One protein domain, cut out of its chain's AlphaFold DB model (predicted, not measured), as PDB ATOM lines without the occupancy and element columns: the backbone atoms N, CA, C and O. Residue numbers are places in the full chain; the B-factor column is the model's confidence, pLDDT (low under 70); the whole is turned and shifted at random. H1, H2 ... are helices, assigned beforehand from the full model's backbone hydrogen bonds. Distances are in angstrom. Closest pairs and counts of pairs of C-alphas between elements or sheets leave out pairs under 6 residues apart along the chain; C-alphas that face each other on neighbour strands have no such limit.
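Overview. This is residues 52 to 146 of the 147 residues of an uncharacterized protein of Deltaproteobacteria bacterium (UniProt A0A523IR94). Two helical hairpins stand on either side of one helix in the middle: H1 with H2 folded back beside it, and the shorter H4 with H5, while H3 is sandwiched between H1 and H5 and crosses both. The long H1, 31.7 A from first to last C-alpha, runs along much of the length of the whole, and H2 lies side by side with it, apart from H5. The printed part has 95 residues with five named helices, in the order H1, H2, H3, H4, H5, and no named strand; the class is all helix. It is compact, with a radius of gyration of the C-alphas of 11.9 A, and spans 36 by 28 by 25 A.

Along the chain. H1 covers residues 52 to 73, 31.7 A long, and begins at C-alpha 52 at (-40.341, 28.093, 39.239). H2, residues 78 to 91, is 20.1 A long. H3, residues 101 to 113, is 18.4 A long and begins at C-alpha 101 at (-25.707, 21.334, 28.190). H4, residues 118 to 125, is 10.6 A long. H5, residues 133 to 145, is 18.6 A long and ends at C-alpha 145 at (-16.117, 21.649, 38.396).

Arrangement. H3 is the hub, touching H1, H4 and H5. H1 and H2 form a helical hairpin, at a shallow tilt of 20 degrees, opposite ways; their closest C-alphas, of Leu 71 and Phe 81, are 6.3 A apart. H1 touches H3, where the C-alphas of Arg 65 and Gly 110 come closest at 4.1 A, the same way at 36 degrees, only just a steep tilt. H2 and H3 are only just apart, at 8.3 A. H2 and H4 are close but not clearly touching, with the C-alphas of Asn 78 and Leu 124 closest at 6.4 A. H3 and H4 only just touch, with 3 pairs of C-alphas within 8 A, by residues 108 to 112 of H3 alone; the closest are those of Gly 108 and Leu 121, 7.0 A. H3 and H5 touch at a steep tilt of 49 degrees, the same way, the C-alphas of Ile 105 and Gly 142 closest at 4.0 A. H4 and H5 form a helical hairpin at a steep tilt of 44 degrees, opposite ways, with the C-alphas of Asp 122 and Arg 136 closest at 5.7 A. The helix packing is mostly crossed, with 1 of 5 tilted pairs at a shallow tilt. H5 is apart from H1 and H2, and H4 is apart from H1. In H1, H2, H3, H4 and H5 every O i to N i+4 pair is within hydrogen-bond range.

Size, cuts and confidence. The two C-alphas farthest apart, of Asp 52 and Leu 119, are 35.7 A apart. The printed part has no cut. The links H1 to H2 and H3 to H4 are tight, those from H2 to H3 and from H4 to H5 are short, and no link is long. The mean pLDDT of the printed part is 94.9, and residue 130, between H4 and H5, is the one printed residue under 70.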
ATOM      1  N   ASP A  52     -39.976  29.508  39.192       87.19
ATOM      2  CA  ASP A  52     -40.341  28.093  39.239       87.19
ATOM      3  C   ASP A  52     -39.622  27.271  38.160       87.19
ATOM      4  O   ASP A  52     -39.088  26.208  38.474       87.19
ATOM      5  N   ASP A  53     -39.502  27.780  36.928       85.62
ATOM      6  CA  ASP A  53     -38.804  27.060  35.850       85.62
ATOM      7  C   ASP A  53     -37.312  26.876  36.164       85.62
ATOM      8  O   ASP A  53     -36.748  25.804  35.955       85.62
ATOM      9  N   ALA A  54     -36.672  27.909  36.724       87.88
ATOM     10  CA  ALA A  54     -35.277  27.828  37.148       87.88
ATOM     11  C   ALA A  54     -35.072  26.797  38.266       87.88
ATOM     12  O   ALA A  54     -34.029  26.142  38.321       87.88
ATOM     13  N   ARG A  55     -36.061  26.651  39.159       93.25
ATOM     14  CA  ARG A  55     -36.021  25.656  40.231       93.25
ATOM     15  C   ARG A  55     -36.126  24.242  39.668       93.25
ATOM     16  O   ARG A  55     -35.307  23.408  40.029       93.25
ATOM     17  N   LEU A  56     -37.069  23.998  38.756       93.31
ATOM     18  CA  LEU A  56     -37.248  22.689  38.115       93.31
ATOM     19  C   LEU A  56     -36.013  22.275  37.304       93.31
ATOM     20  O   LEU A  56     -35.568  21.134  37.395       93.31
ATOM     21  N   GLU A  57     -35.401  23.207  36.569       93.25
ATOM     22  CA  GLU A  57     -34.148  22.935  35.852       93.25
ATOM     23  C   GLU A  57     -33.007  22.568  36.813       93.25
ATOM     24  O   GLU A  57     -32.195  21.687  36.522       93.25
ATOM     25  N   GLN A  58     -32.935  23.232  37.969       95.69
ATOM     26  CA  GLN A  58     -31.936  22.920  38.984       95.69
ATOM     27  C   GLN A  58     -32.183  21.549  39.629       95.69
ATOM     28  O   GLN A  58     -31.240  20.767  39.726       95.69
ATOM     29  N   GLU A  59     -33.428  21.241  40.002       97.25
ATOM     30  CA  GLU A  59     -33.834  19.934  40.542       97.25
ATOM     31  C   GLU A  59     -33.459  18.800  39.569       97.25
ATOM     32  O   GLU A  59     -32.820  17.828  39.967       97.25
ATOM     33  N   TYR A  60     -33.738  18.971  38.273       97.62
ATOM     34  CA  TYR A  60     -33.334  18.027  37.230       97.62
ATOM     35  C   TYR A  60     -31.816  17.786  37.183       97.62
ATOM     36  O   TYR A  60     -31.354  16.641  37.119       97.62
ATOM     37  N   ARG A  61     -31.013  18.858  37.216       98.12
ATOM     38  CA  ARG A  61     -29.547  18.735  37.202       98.12
ATOM     39  C   ARG A  61     -29.019  18.042  38.453       98.12
ATOM     40  O   ARG A  61     -28.097  17.231  38.350       98.12
ATOM     41  N   ASP A  62     -29.585  18.341  39.615       98.38
ATOM     42  CA  ASP A  62     -29.173  17.721  40.871       98.38
ATOM     43  C   ASP A  62     -29.505  16.220  40.880       98.38
ATOM     44  O   ASP A  62     -28.647  15.407  41.243       98.38
ATOM     45  N   ASP A  63     -30.675  15.831  40.368       98.50
ATOM     46  CA  ASP A  63     -31.062  14.425  40.204       98.50
ATOM     47  C   ASP A  63     -30.108  13.669  39.273       98.50
ATOM     48  O   ASP A  63     -29.635  12.579  39.614       98.50
ATOM     49  N   LEU A  64     -29.758  14.250  38.118       98.19
ATOM     50  CA  LEU A  64     -28.788  13.643  37.204       98.19
ATOM     51  C   LEU A  64     -27.409  13.476  37.844       98.19
ATOM     52  O   LEU A  64     -26.781  12.427  37.680       98.19
ATOM     53  N   ARG A  65     -26.934  14.483  38.585       98.50
ATOM     54  CA  ARG A  65     -25.645  14.430  39.287       98.50
ATOM     55  C   ARG A  65     -25.637  13.301  40.319       98.50
ATOM     56  O   ARG A  65     -24.712  12.485  40.343       98.50
ATOM     57  N   VAL A  66     -26.680  13.215  41.145       98.56
ATOM     58  CA  VAL A  66     -26.822  12.163  42.164       98.56
ATOM     59  C   VAL A  66     -26.912  10.782  41.520       98.56
ATOM     60  O   VAL A  66     -26.243   9.849  41.978       98.56
ATOM     61  N   ALA A  67     -27.695  10.639  40.452       98.50
ATOM     62  CA  ALA A  67     -27.840   9.377  39.742       98.50
ATOM     63  C   ALA A  67     -26.525   8.925  39.108       98.50
ATOM     64  O   ALA A  67     -26.120   7.784  39.324       98.50
ATOM     65  N   ALA A  68     -25.814   9.818  38.413       98.38
ATOM     66  CA  ALA A  68     -24.516   9.518  37.816       98.38
ATOM     67  C   ALA A  68     -23.529   8.989  38.866       98.38
ATOM     68  O   ALA A  68     -22.956   7.912  38.694       98.38
ATOM     69  N   ARG A  69     -23.409   9.684  40.005       98.56
ATOM     70  CA  ARG A  69     -22.566   9.249  41.125       98.56
ATOM     71  C   ARG A  69     -22.966   7.868  41.647       98.56
ATOM     72  O   ARG A  69     -22.122   7.007  41.885       98.56
ATOM     73  N   THR A  70     -24.266   7.657  41.832       98.50
ATOM     74  CA  THR A  70     -24.815   6.412  42.384       98.50
ATOM     75  C   THR A  70     -24.585   5.231  41.445       98.50
ATOM     76  O   THR A  70     -24.170   4.166  41.894       98.50
ATOM     77  N   LEU A  71     -24.796   5.424  40.145       98.31
ATOM     78  CA  LEU A  71     -24.617   4.398  39.120       98.31
ATOM     79  C   LEU A  71     -23.145   4.005  38.954       98.31
ATOM     80  O   LEU A  71     -22.857   2.815  38.829       98.31
ATOM     81  N   VAL A  72     -22.218   4.972  39.012       98.06
ATOM     82  CA  VAL A  72     -20.775   4.679  39.044       98.06
ATOM     83  C   VAL A  72     -20.433   3.830  40.268       98.06
ATOM     84  O   VAL A  72     -19.834   2.767  40.123       98.06
ATOM     85  N   ASN A  73     -20.853   4.257  41.463       98.06
ATOM     86  CA  ASN A  73     -20.564   3.537  42.708       98.06
ATOM     87  C   ASN A  73     -21.182   2.132  42.740       98.06
ATOM     88  O   ASN A  73     -20.618   1.218  43.338       98.06
ATOM     89  N   ALA A  74     -22.326   1.948  42.082       97.69
ATOM     90  CA  ALA A  74     -22.972   0.652  41.919       97.69
ATOM     91  C   ALA A  74     -22.296  -0.243  40.862       97.69
ATOM     92  O   ALA A  74     -22.672  -1.407  40.728       97.69
ATOM     93  N   GLY A  75     -21.327   0.274  40.097       96.81
ATOM     94  CA  GLY A  75     -20.694  -0.454  38.999       96.81
ATOM     95  C   GLY A  75     -21.657  -0.757  37.848       96.81
ATOM     96  O   GLY A  75     -21.545  -1.808  37.215       96.81
ATOM     97  N   ALA A  76     -22.629   0.128  37.599       97.25
ATOM     98  CA  ALA A  76     -23.609  -0.047  36.535       97.25
ATOM     99  C   ALA A  76     -22.926  -0.178  35.164       97.25
ATOM    100  O   ALA A  76     -21.940   0.502  34.866       97.25
ATOM    101  N   SER A  77     -23.472  -1.031  34.295       96.94
ATOM    102  CA  SER A  77     -22.988  -1.101  32.914       96.94
ATOM    103  C   SER A  77     -23.330   0.183  32.158       96.94
ATOM    104  O   SER A  77     -24.325   0.837  32.465       96.94
ATOM    105  N   ASN A  78     -22.566   0.515  31.113       95.50
ATOM    106  CA  ASN A  78     -22.820   1.716  30.305       95.50
ATOM    107  C   ASN A  78     -24.268   1.787  29.787       95.50
ATOM    108  O   ASN A  78     -24.852   2.863  29.740       95.50
ATOM    109  N   ASP A  79     -24.880   0.652  29.437       96.00
ATOM    110  CA  ASP A  79     -26.271   0.632  28.975       96.00
ATOM    111  C   ASP A  79     -27.278   0.869  30.101       96.00
ATOM    112  O   ASP A  79     -28.301   1.512  29.885       96.00
ATOM    113  N   GLN A  80     -27.022   0.341  31.302       97.12
ATOM    114  CA  GLN A  80     -27.848   0.650  32.474       97.12
ATOM    115  C   GLN A  80     -27.724   2.125  32.837       97.12
ATOM    116  O   GLN A  80     -28.734   2.771  33.094       97.12
ATOM    117  N   PHE A  81     -26.500   2.646  32.784       97.38
ATOM    118  CA  PHE A  81     -26.192   4.037  33.055       97.38
ATOM    119  C   PHE A  81     -26.992   4.969  32.139       97.38
ATOM    120  O   PHE A  81     -27.789   5.765  32.620       97.38
ATOM    121  N   LEU A  82     -26.852   4.817  30.818       95.94
ATOM    122  CA  LEU A  82     -27.529   5.680  29.843       95.94
ATOM    123  C   LEU A  82     -29.056   5.561  29.899       95.94
ATOM    124  O   LEU A  82     -29.746   6.572  29.805       95.94
ATOM    125  N   ARG A  83     -29.593   4.348  30.094       97.06
ATOM    126  CA  ARG A  83     -31.045   4.161  30.249       97.06
ATOM    127  C   ARG A  83     -31.591   4.872  31.477       97.06
ATOM    128  O   ARG A  83     -32.659   5.465  31.395       97.06
ATOM    129  N   GLU A  84     -30.887   4.800  32.601       98.12
ATOM    130  CA  GLU A  84     -31.355   5.422  33.836       98.12
ATOM    131  C   GLU A  84     -31.315   6.949  33.751       98.12
ATOM    132  O   GLU A  84     -32.257   7.607  34.188       98.12
ATOM    133  N   LEU A  85     -30.288   7.521  33.114       97.12
ATOM    134  CA  LEU A  85     -30.255   8.961  32.855       97.12
ATOM    135  C   LEU A  85     -31.385   9.404  31.922       97.12
ATOM    136  O   LEU A  85     -32.052  10.394  32.215       97.12
ATOM    137  N   GLY A  86     -31.659   8.637  30.861       96.94
ATOM    138  CA  GLY A  86     -32.809   8.883  29.989       96.94
ATOM    139  C   GLY A  86     -34.136   8.832  30.743       96.94
ATOM    140  O   GLY A  86     -34.959   9.729  30.601       96.94
ATOM    141  N   ARG A  87     -34.310   7.851  31.635       98.06
ATOM    142  CA  ARG A  87     -35.499   7.739  32.490       98.06
ATOM    143  C   ARG A  87     -35.668   8.955  33.409       98.06
ATOM    144  O   ARG A  87     -36.787   9.420  33.598       98.06
ATOM    145  N   ILE A  88     -34.585   9.460  34.003       98.06
ATOM    146  CA  ILE A  88     -34.623  10.667  34.846       98.06
ATOM    147  C   ILE A  88     -34.991  11.889  34.007       98.06
ATOM    148  O   ILE A  88     -35.856  12.657  34.411       98.06
ATOM    149  N   ALA A  89     -34.397  12.047  32.825       96.88
ATOM    150  CA  ALA A  89     -34.754  13.129  31.917       96.88
ATOM    151  C   ALA A  89     -36.238  13.094  31.525       96.88
ATOM    152  O   ALA A  89     -36.919  14.114  31.621       96.88
ATOM    153  N   GLU A  90     -36.773  11.918  31.195       96.69
ATOM    154  CA  GLU A  90     -38.196  11.737  30.888       96.69
ATOM    155  C   GLU A  90     -39.111  12.115  32.063       96.69
ATOM    156  O   GLU A  90     -40.148  12.742  31.841       96.69
ATOM    157  N   LEU A  91     -38.730  11.802  33.311       96.69
ATOM    158  CA  LEU A  91     -39.479  12.229  34.504       96.69
ATOM    159  C   LEU A  91     -39.568  13.754  34.635       96.69
ATOM    160  O   LEU A  91     -40.563  14.265  35.144       96.69
ATOM    161  N   HIS A  92     -38.547  14.459  34.155       95.81
ATOM    162  CA  HIS A  92     -38.482  15.919  34.109       95.81
ATOM    163  C   HIS A  92     -39.019  16.504  32.788       95.81
ATOM    164  O   HIS A  92     -38.920  17.705  32.553       95.81
ATOM    165  N   GLY A  93     -39.616  15.680  31.917       95.88
ATOM    166  CA  GLY A  93     -40.191  16.114  30.640       95.88
ATOM    167  C   GLY A  93     -39.161  16.401  29.539       95.88
ATOM    168  O   GLY A  93     -39.488  17.057  28.551       95.88
ATOM    169  N   ILE A  94     -37.927  15.918  29.688       94.31
ATOM    170  CA  ILE A  94     -36.808  16.147  28.771       94.31
ATOM    171  C   ILE A  94     -36.546  14.871  27.969       94.31
ATOM    172  O   ILE A  94     -36.083  13.868  28.498       94.31
ATOM    173  N   SER A  95     -36.812  14.907  26.664       89.69
ATOM    174  CA  SER A  95     -36.662  13.737  25.784       89.69
ATOM    175  C   SER A  95     -35.331  13.669  25.029       89.69
ATOM    176  O   SER A  95     -34.999  12.625  24.483       89.69
ATOM    177  N   HIS A  96     -34.584  14.775  24.944       91.50
ATOM    178  CA  HIS A  96     -33.303  14.857  24.226       91.50
ATOM    179  C   HIS A  96     -32.183  15.353  25.146       91.50
ATOM    180  O   HIS A  96     -31.506  16.344  24.877       91.50
ATOM    181  N   TRP A  97     -32.020  14.688  26.285       95.06
ATOM    182  CA  TRP A  97     -31.085  15.118  27.321       95.06
ATOM    183  C   TRP A  97     -29.620  15.043  26.880       95.06
ATOM    184  O   TRP A  97     -28.797  15.802  27.388       95.06
ATOM    185  N   GLU A  98     -29.294  14.176  25.922       94.38
ATOM    186  CA  GLU A  98     -27.943  13.964  25.404       94.38
ATOM    187  C   GLU A  98     -27.374  15.205  24.708       94.38
ATOM    188  O   GLU A  98     -26.160  15.382  24.671       94.38
ATOM    189  N   GLY A  99     -28.240  16.060  24.156       92.38
ATOM    190  CA  GLY A  99     -27.853  17.319  23.514       92.38
ATOM    191  C   GLY A  99     -27.865  18.528  24.456       92.38
ATOM    192  O   GLY A  99     -27.330  19.593  24.103       92.38
ATOM    193  N   GLU A 100     -28.448  18.373  25.648       93.50
ATOM    194  CA  GLU A 100     -28.694  19.456  26.598       93.50
ATOM    195  C   GLU A 100     -27.454  19.744  27.463       93.50
ATOM    196  O   GLU A 100     -26.998  18.869  28.210       93.50
ATOM    197  N   PRO A 101     -26.904  20.978  27.429       95.25
ATOM    198  CA  PRO A 101     -25.707  21.334  28.190       95.25
ATOM    199  C   PRO A 101     -25.794  21.032  29.681       95.25
ATOM    200  O   PRO A 101     -24.859  20.469  30.249       95.25
ATOM    201  N   GLY A 102     -26.923  21.379  30.306       95.56
ATOM    202  CA  GLY A 102     -27.128  21.178  31.738       95.56
ATOM    203  C   GLY A 102     -27.054  19.706  32.136       95.56
ATOM    204  O   GLY A 102     -26.445  19.387  33.155       95.56
ATOM    205  N   SER A 103     -27.598  18.814  31.304       97.19
ATOM    206  CA  SER A 103     -27.576  17.369  31.538       97.19
ATOM    207  C   SER A 103     -26.155  16.818  31.510       97.19
ATOM    208  O   SER A 103     -25.749  16.079  32.402       97.19
ATOM    209  N   LEU A 104     -25.380  17.204  30.493       97.69
ATOM    210  CA  LEU A 104     -24.014  16.723  30.291       97.69
ATOM    211  C   LEU A 104     -23.065  17.228  31.380       97.69
ATOM    212  O   LEU A 104     -22.252  16.456  31.886       97.69
ATOM    213  N   ILE A 105     -23.204  18.497  31.780       98.25
ATOM    214  CA  ILE A 105     -22.443  19.083  32.890       98.25
ATOM    215  C   ILE A 105     -22.784  18.361  34.203       98.25
ATOM    216  O   ILE A 105     -21.879  17.937  34.921       98.25
ATOM    217  N   ALA A 106     -24.071  18.167  34.507       98.25
ATOM    218  CA  ALA A 106     -24.509  17.472  35.718       98.25
ATOM    219  C   ALA A 106     -24.012  16.016  35.775       98.25
ATOM    220  O   ALA A 106     -23.480  15.579  36.799       98.25
ATOM    221  N   LEU A 107     -24.121  15.292  34.657       98.00
ATOM    222  CA  LEU A 107     -23.603  13.934  34.491       98.00
ATOM    223  C   LEU A 107     -22.100  13.885  34.771       98.00
ATOM    224  O   LEU A 107     -21.650  13.068  35.575       98.00
ATOM    225  N   GLY A 108     -21.328  14.762  34.123       97.81
ATOM    226  CA  GLY A 108     -19.878  14.824  34.277       97.81
ATOM    227  C   GLY A 108     -19.451  15.095  35.717       97.81
ATOM    228  O   GLY A 108     -18.572  14.405  36.236       97.81
ATOM    229  N   ALA A 109     -20.116  16.046  36.380       98.50
ATOM    230  CA  ALA A 109     -19.868  16.367  37.782       98.50
ATOM    231  C   ALA A 109     -20.129  15.158  38.693       98.50
ATOM    232  O   ALA A 109     -19.253  14.760  39.458       98.50
ATOM    233  N   GLY A 110     -21.299  14.525  38.574       98.25
ATOM    234  CA  GLY A 110     -21.675  13.390  39.422       98.25
ATOM    235  C   GLY A 110     -20.795  12.160  39.212       98.25
ATOM    236  O   GLY A 110     -20.418  11.485  40.168       98.25
ATOM    237  N   ALA A 111     -20.420  11.883  37.965       98.00
ATOM    238  CA  ALA A 111     -19.532  10.777  37.651       98.00
ATOM    239  C   ALA A 111     -18.127  11.003  38.250       98.00
ATOM    240  O   ALA A 111     -17.592  10.118  38.918       98.00
ATOM    241  N   CYS A 112     -17.540  12.191  38.083       97.56
ATOM    242  CA  CYS A 112     -16.201  12.469  38.613       97.56
ATOM    243  C   CYS A 112     -16.155  12.597  40.142       97.56
ATOM    244  O   CYS A 112     -15.154  12.204  40.736       97.56
ATOM    245  N   GLU A 113     -17.246  13.009  40.800       97.75
ATOM    246  CA  GLU A 113     -17.378  12.866  42.263       97.75
ATOM    247  C   GLU A 113     -17.231  11.412  42.733       97.75
ATOM    248  O   GLU A 113     -16.727  11.162  43.826       97.75
ATOM    249  N   ALA A 114     -17.670  10.447  41.921       97.06
ATOM    250  CA  ALA A 114     -17.489   9.019  42.183       97.06
ATOM    251  C   ALA A 114     -16.111   8.485  41.739       97.06
ATOM    252  O   ALA A 114     -15.852   7.285  41.833       97.06
ATOM    253  N   GLY A 115     -15.211   9.351  41.267       96.25
ATOM    254  CA  GLY A 115     -13.824   9.007  40.960       96.25
ATOM    255  C   GLY A 115     -13.574   8.440  39.561       96.25
ATOM    256  O   GLY A 115     -12.494   7.894  39.326       96.25
ATOM    257  N   VAL A 116     -14.516   8.554  38.613       95.62
ATOM    258  CA  VAL A 116     -14.216   8.216  37.208       95.62
ATOM    259  C   VAL A 116     -13.413   9.319  36.517       95.62
ATOM    260  O   VAL A 116     -13.469  10.487  36.887       95.62
ATOM    261  N   SER A 117     -12.654   8.942  35.487       95.81
ATOM    262  CA  SER A 117     -11.833   9.868  34.704       95.81
ATOM    263  C   SER A 117     -12.600  10.499  33.535       95.81
ATOM    264  O   SER A 117     -13.563   9.926  33.022       95.81
ATOM    265  N   GLU A 118     -12.100  11.633  33.023       94.81
ATOM    266  CA  GLU A 118     -12.600  12.243  31.775       94.81
ATOM    267  C   GLU A 118     -12.596  11.249  30.594       94.81
ATOM    268  O   GLU A 118     -13.486  11.282  29.749       94.81
ATOM    269  N   LEU A 119     -11.632  10.320  30.549       94.88
ATOM    270  CA  LEU A 119     -11.551   9.302  29.496       94.88
ATOM    271  C   LEU A 119     -12.713   8.300  29.566       94.88
ATOM    272  O   LEU A 119     -13.231   7.875  28.533       94.88
ATOM    273  N   TRP A 120     -13.131   7.922  30.778       95.19
ATOM    274  CA  TRP A 120     -14.306   7.069  30.951       95.19
ATOM    275  C   TRP A 120     -15.563   7.789  30.448       95.19
ATOM    276  O   TRP A 120     -16.320   7.202  29.672       95.19
ATOM    277  N   LEU A 121     -15.725   9.073  30.794       94.81
ATOM    278  CA  LEU A 121     -16.822   9.913  30.300       94.81
ATOM    279  C   LEU A 121     -16.840   9.989  28.771       94.81
ATOM    280  O   LEU A 121     -17.886   9.789  28.157       94.81
ATOM    281  N   ASP A 122     -15.685  10.200  28.138       95.06
ATOM    282  CA  ASP A 122     -15.593  10.209  26.678       95.06
ATOM    283  C   ASP A 122     -16.053   8.883  26.062       95.06
ATOM    284  O   ASP A 122     -16.758   8.880  25.051       95.06
ATOM    285  N   SER A 123     -15.667   7.757  26.672       94.25
ATOM    286  CA  SER A 123     -16.042   6.422  26.197       94.25
ATOM    287  C   SER A 123     -17.538   6.137  26.357       94.25
ATOM    288  O   SER A 123     -18.135   5.489  25.495       94.25
ATOM    289  N   LEU A 124     -18.153   6.648  27.429       95.00
ATOM    290  CA  LEU A 124     -19.591   6.571  27.655       95.00
ATOM    291  C   LEU A 124     -20.336   7.376  26.583       95.00
ATOM    292  O   LEU A 124     -21.239   6.849  25.937       95.00
ATOM    293  N   LEU A 125     -19.932   8.629  26.362       94.25
ATOM    294  CA  LEU A 125     -20.617   9.555  25.455       94.25
ATOM    295  C   LEU A 125     -20.416   9.214  23.976       94.25
ATOM    296  O   LEU A 125     -21.298   9.484  23.167       94.25
ATOM    297  N   ALA A 126     -19.321   8.541  23.609       93.00
ATOM    298  CA  ALA A 126     -19.131   8.010  22.255       93.00
ATOM    299  C   ALA A 126     -20.234   7.016  21.832       93.00
ATOM    300  O   ALA A 126     -20.411   6.747  20.644       93.00
ATOM    301  N   ARG A 127     -20.992   6.470  22.793       91.25
ATOM    302  CA  ARG A 127     -22.128   5.571  22.541       91.25
ATOM    303  C   ARG A 127     -23.394   6.315  22.111       91.25
ATOM    304  O   ARG A 127     -24.303   5.672  21.597       91.25
ATOM    305  N   LEU A 128     -23.454   7.632  22.317       88.38
ATOM    306  CA  LEU A 128     -24.610   8.467  21.986       88.38
ATOM    307  C   LEU A 128     -24.608   8.933  20.519       88.38
ATOM    308  O   LEU A 128     -25.659   9.272  19.987       88.38
ATOM    309  N   GLY A 129     -23.455   8.922  19.838       83.12
ATOM    310  CA  GLY A 129     -23.346   9.321  18.430       83.12
ATOM    311  C   GLY A 129     -21.909   9.600  17.971       83.12
ATOM    312  O   GLY A 129     -20.993   9.696  18.784       83.12
ATOM    313  N   GLN A 130     -21.706   9.719  16.652       61.00
ATOM    314  CA  GLN A 130     -20.374   9.839  16.028       61.00
ATOM    315  C   GLN A 130     -19.712  11.225  16.203       61.00
ATOM    316  O   GLN A 130     -18.487  11.295  16.277       61.00
ATOM    317  N   ASP A 131     -20.485  12.307  16.362       72.75
ATOM    318  CA  ASP A 131     -19.974  13.695  16.362       72.75
ATOM    319  C   ASP A 131     -19.923  14.354  17.754       72.75
ATOM    320  O   ASP A 131     -19.933  15.577  17.881       72.75
ATOM    321  N   GLY A 132     -19.814  13.543  18.813       84.12
ATOM    322  CA  GLY A 132     -19.973  13.945  20.219       84.12
ATOM    323  C   GLY A 132     -18.892  14.865  20.819       84.12
ATOM    324  O   GLY A 132     -18.529  14.702  21.984       84.12
ATOM    325  N   VAL A 133     -18.235  15.734  20.040       91.69
ATOM    326  CA  VAL A 133     -17.144  16.613  20.517       91.69
ATOM    327  C   VAL A 133     -17.662  17.612  21.550       91.69
ATOM    328  O   VAL A 133     -17.038  17.793  22.598       91.69
ATOM    329  N   ARG A 134     -18.809  18.236  21.270       93.50
ATOM    330  CA  ARG A 134     -19.426  19.219  22.164       93.50
ATOM    331  C   ARG A 134     -19.881  18.553  23.458       93.50
ATOM    332  O   ARG A 134     -19.597  19.054  24.542       93.50
ATOM    333  N   GLU A 135     -20.506  17.396  23.346       94.31
ATOM    334  CA  GLU A 135     -21.081  16.630  24.446       94.31
ATOM    335  C   GLU A 135     -19.988  16.223  25.437       94.31
ATOM    336  O   GLU A 135     -20.086  16.473  26.639       94.31
ATOM    337  N   ARG A 136     -18.874  15.701  24.907       95.94
ATOM    338  CA  ARG A 136     -17.674  15.389  25.689       95.94
ATOM    339  C   ARG A 136     -17.071  16.624  26.344       95.94
ATOM    340  O   ARG A 136     -16.673  16.557  27.502       95.94
ATOM    341  N   SER A 137     -17.018  17.758  25.643       96.38
ATOM    342  CA  SER A 137     -16.484  18.997  26.224       96.38
ATOM    343  C   SER A 137     -17.294  19.474  27.438       96.38
ATOM    344  O   SER A 137     -16.700  19.822  28.455       96.38
ATOM    345  N   LEU A 138     -18.627  19.383  27.370       97.12
ATOM    346  CA  LEU A 138     -19.548  19.774  28.442       97.12
ATOM    347  C   LEU A 138     -19.476  18.820  29.641       97.12
ATOM    348  O   LEU A 138     -19.441  19.255  30.789       97.12
ATOM    349  N   ALA A 139     -19.381  17.512  29.395       96.94
ATOM    350  CA  ALA A 139     -19.201  16.551  30.478       96.94
ATOM    351  C   ALA A 139     -17.846  16.706  31.181       96.94
ATOM    352  O   ALA A 139     -17.761  16.599  32.403       96.94
ATOM    353  N   ARG A 140     -16.778  17.018  30.437       97.31
ATOM    354  CA  ARG A 140     -15.471  17.332  31.033       97.31
ATOM    355  C   ARG A 140     -15.503  18.628  31.841       97.31
ATOM    356  O   ARG A 140     -14.882  18.689  32.894       97.31
ATOM    357  N   GLU A 141     -16.227  19.645  31.383       97.31
ATOM    358  CA  GLU A 141     -16.458  20.866  32.164       97.31
ATOM    359  C   GLU A 141     -17.118  20.545  33.510       97.31
ATOM    360  O   GLU A 141     -16.593  20.925  34.558       97.31
ATOM    361  N   GLY A 142     -18.195  19.753  33.493       97.38
ATOM    362  CA  GLY A 142     -18.843  19.260  34.708       97.38
ATOM    363  C   GLY A 142     -17.888  18.495  35.622       97.38
ATOM    364  O   GLY A 142     -17.796  18.797  36.811       97.38
ATOM    365  N   CYS A 143     -17.116  17.566  35.060       96.75
ATOM    366  CA  CYS A 143     -16.112  16.793  35.790       96.75
ATOM    367  C   CYS A 143     -15.091  17.686  36.510       96.75
ATOM    368  O   CYS A 143     -14.846  17.515  37.701       96.75
ATOM    369  N   ARG A 144     -14.537  18.686  35.813       96.69
ATOM    370  CA  ARG A 144     -13.558  19.625  36.387       96.69
ATOM    371  C   ARG A 144     -14.149  20.525  37.458       96.69
ATOM    372  O   ARG A 144     -13.422  20.937  38.346       96.69
ATOM    373  N   SER A 145     -15.440  20.843  37.374       94.12
ATOM    374  CA  SER A 145     -16.117  21.649  38.396       94.12
ATOM    375  C   SER A 145     -16.326  20.910  39.726       94.12
ATOM    376  O   SER A 145     -16.675  21.539  40.722       94.12
ATOM    377  N   ALA A 146     -16.148  19.584  39.738       89.00
ATOM    378  CA  ALA A 146     -16.383  18.722  40.893       89.00
ATOM    379  C   ALA A 146     -15.103  18.285  41.634       89.00
ATOM    380  O   ALA A 146     -15.214  17.639  42.676       89.00
TER     381      ALA A 146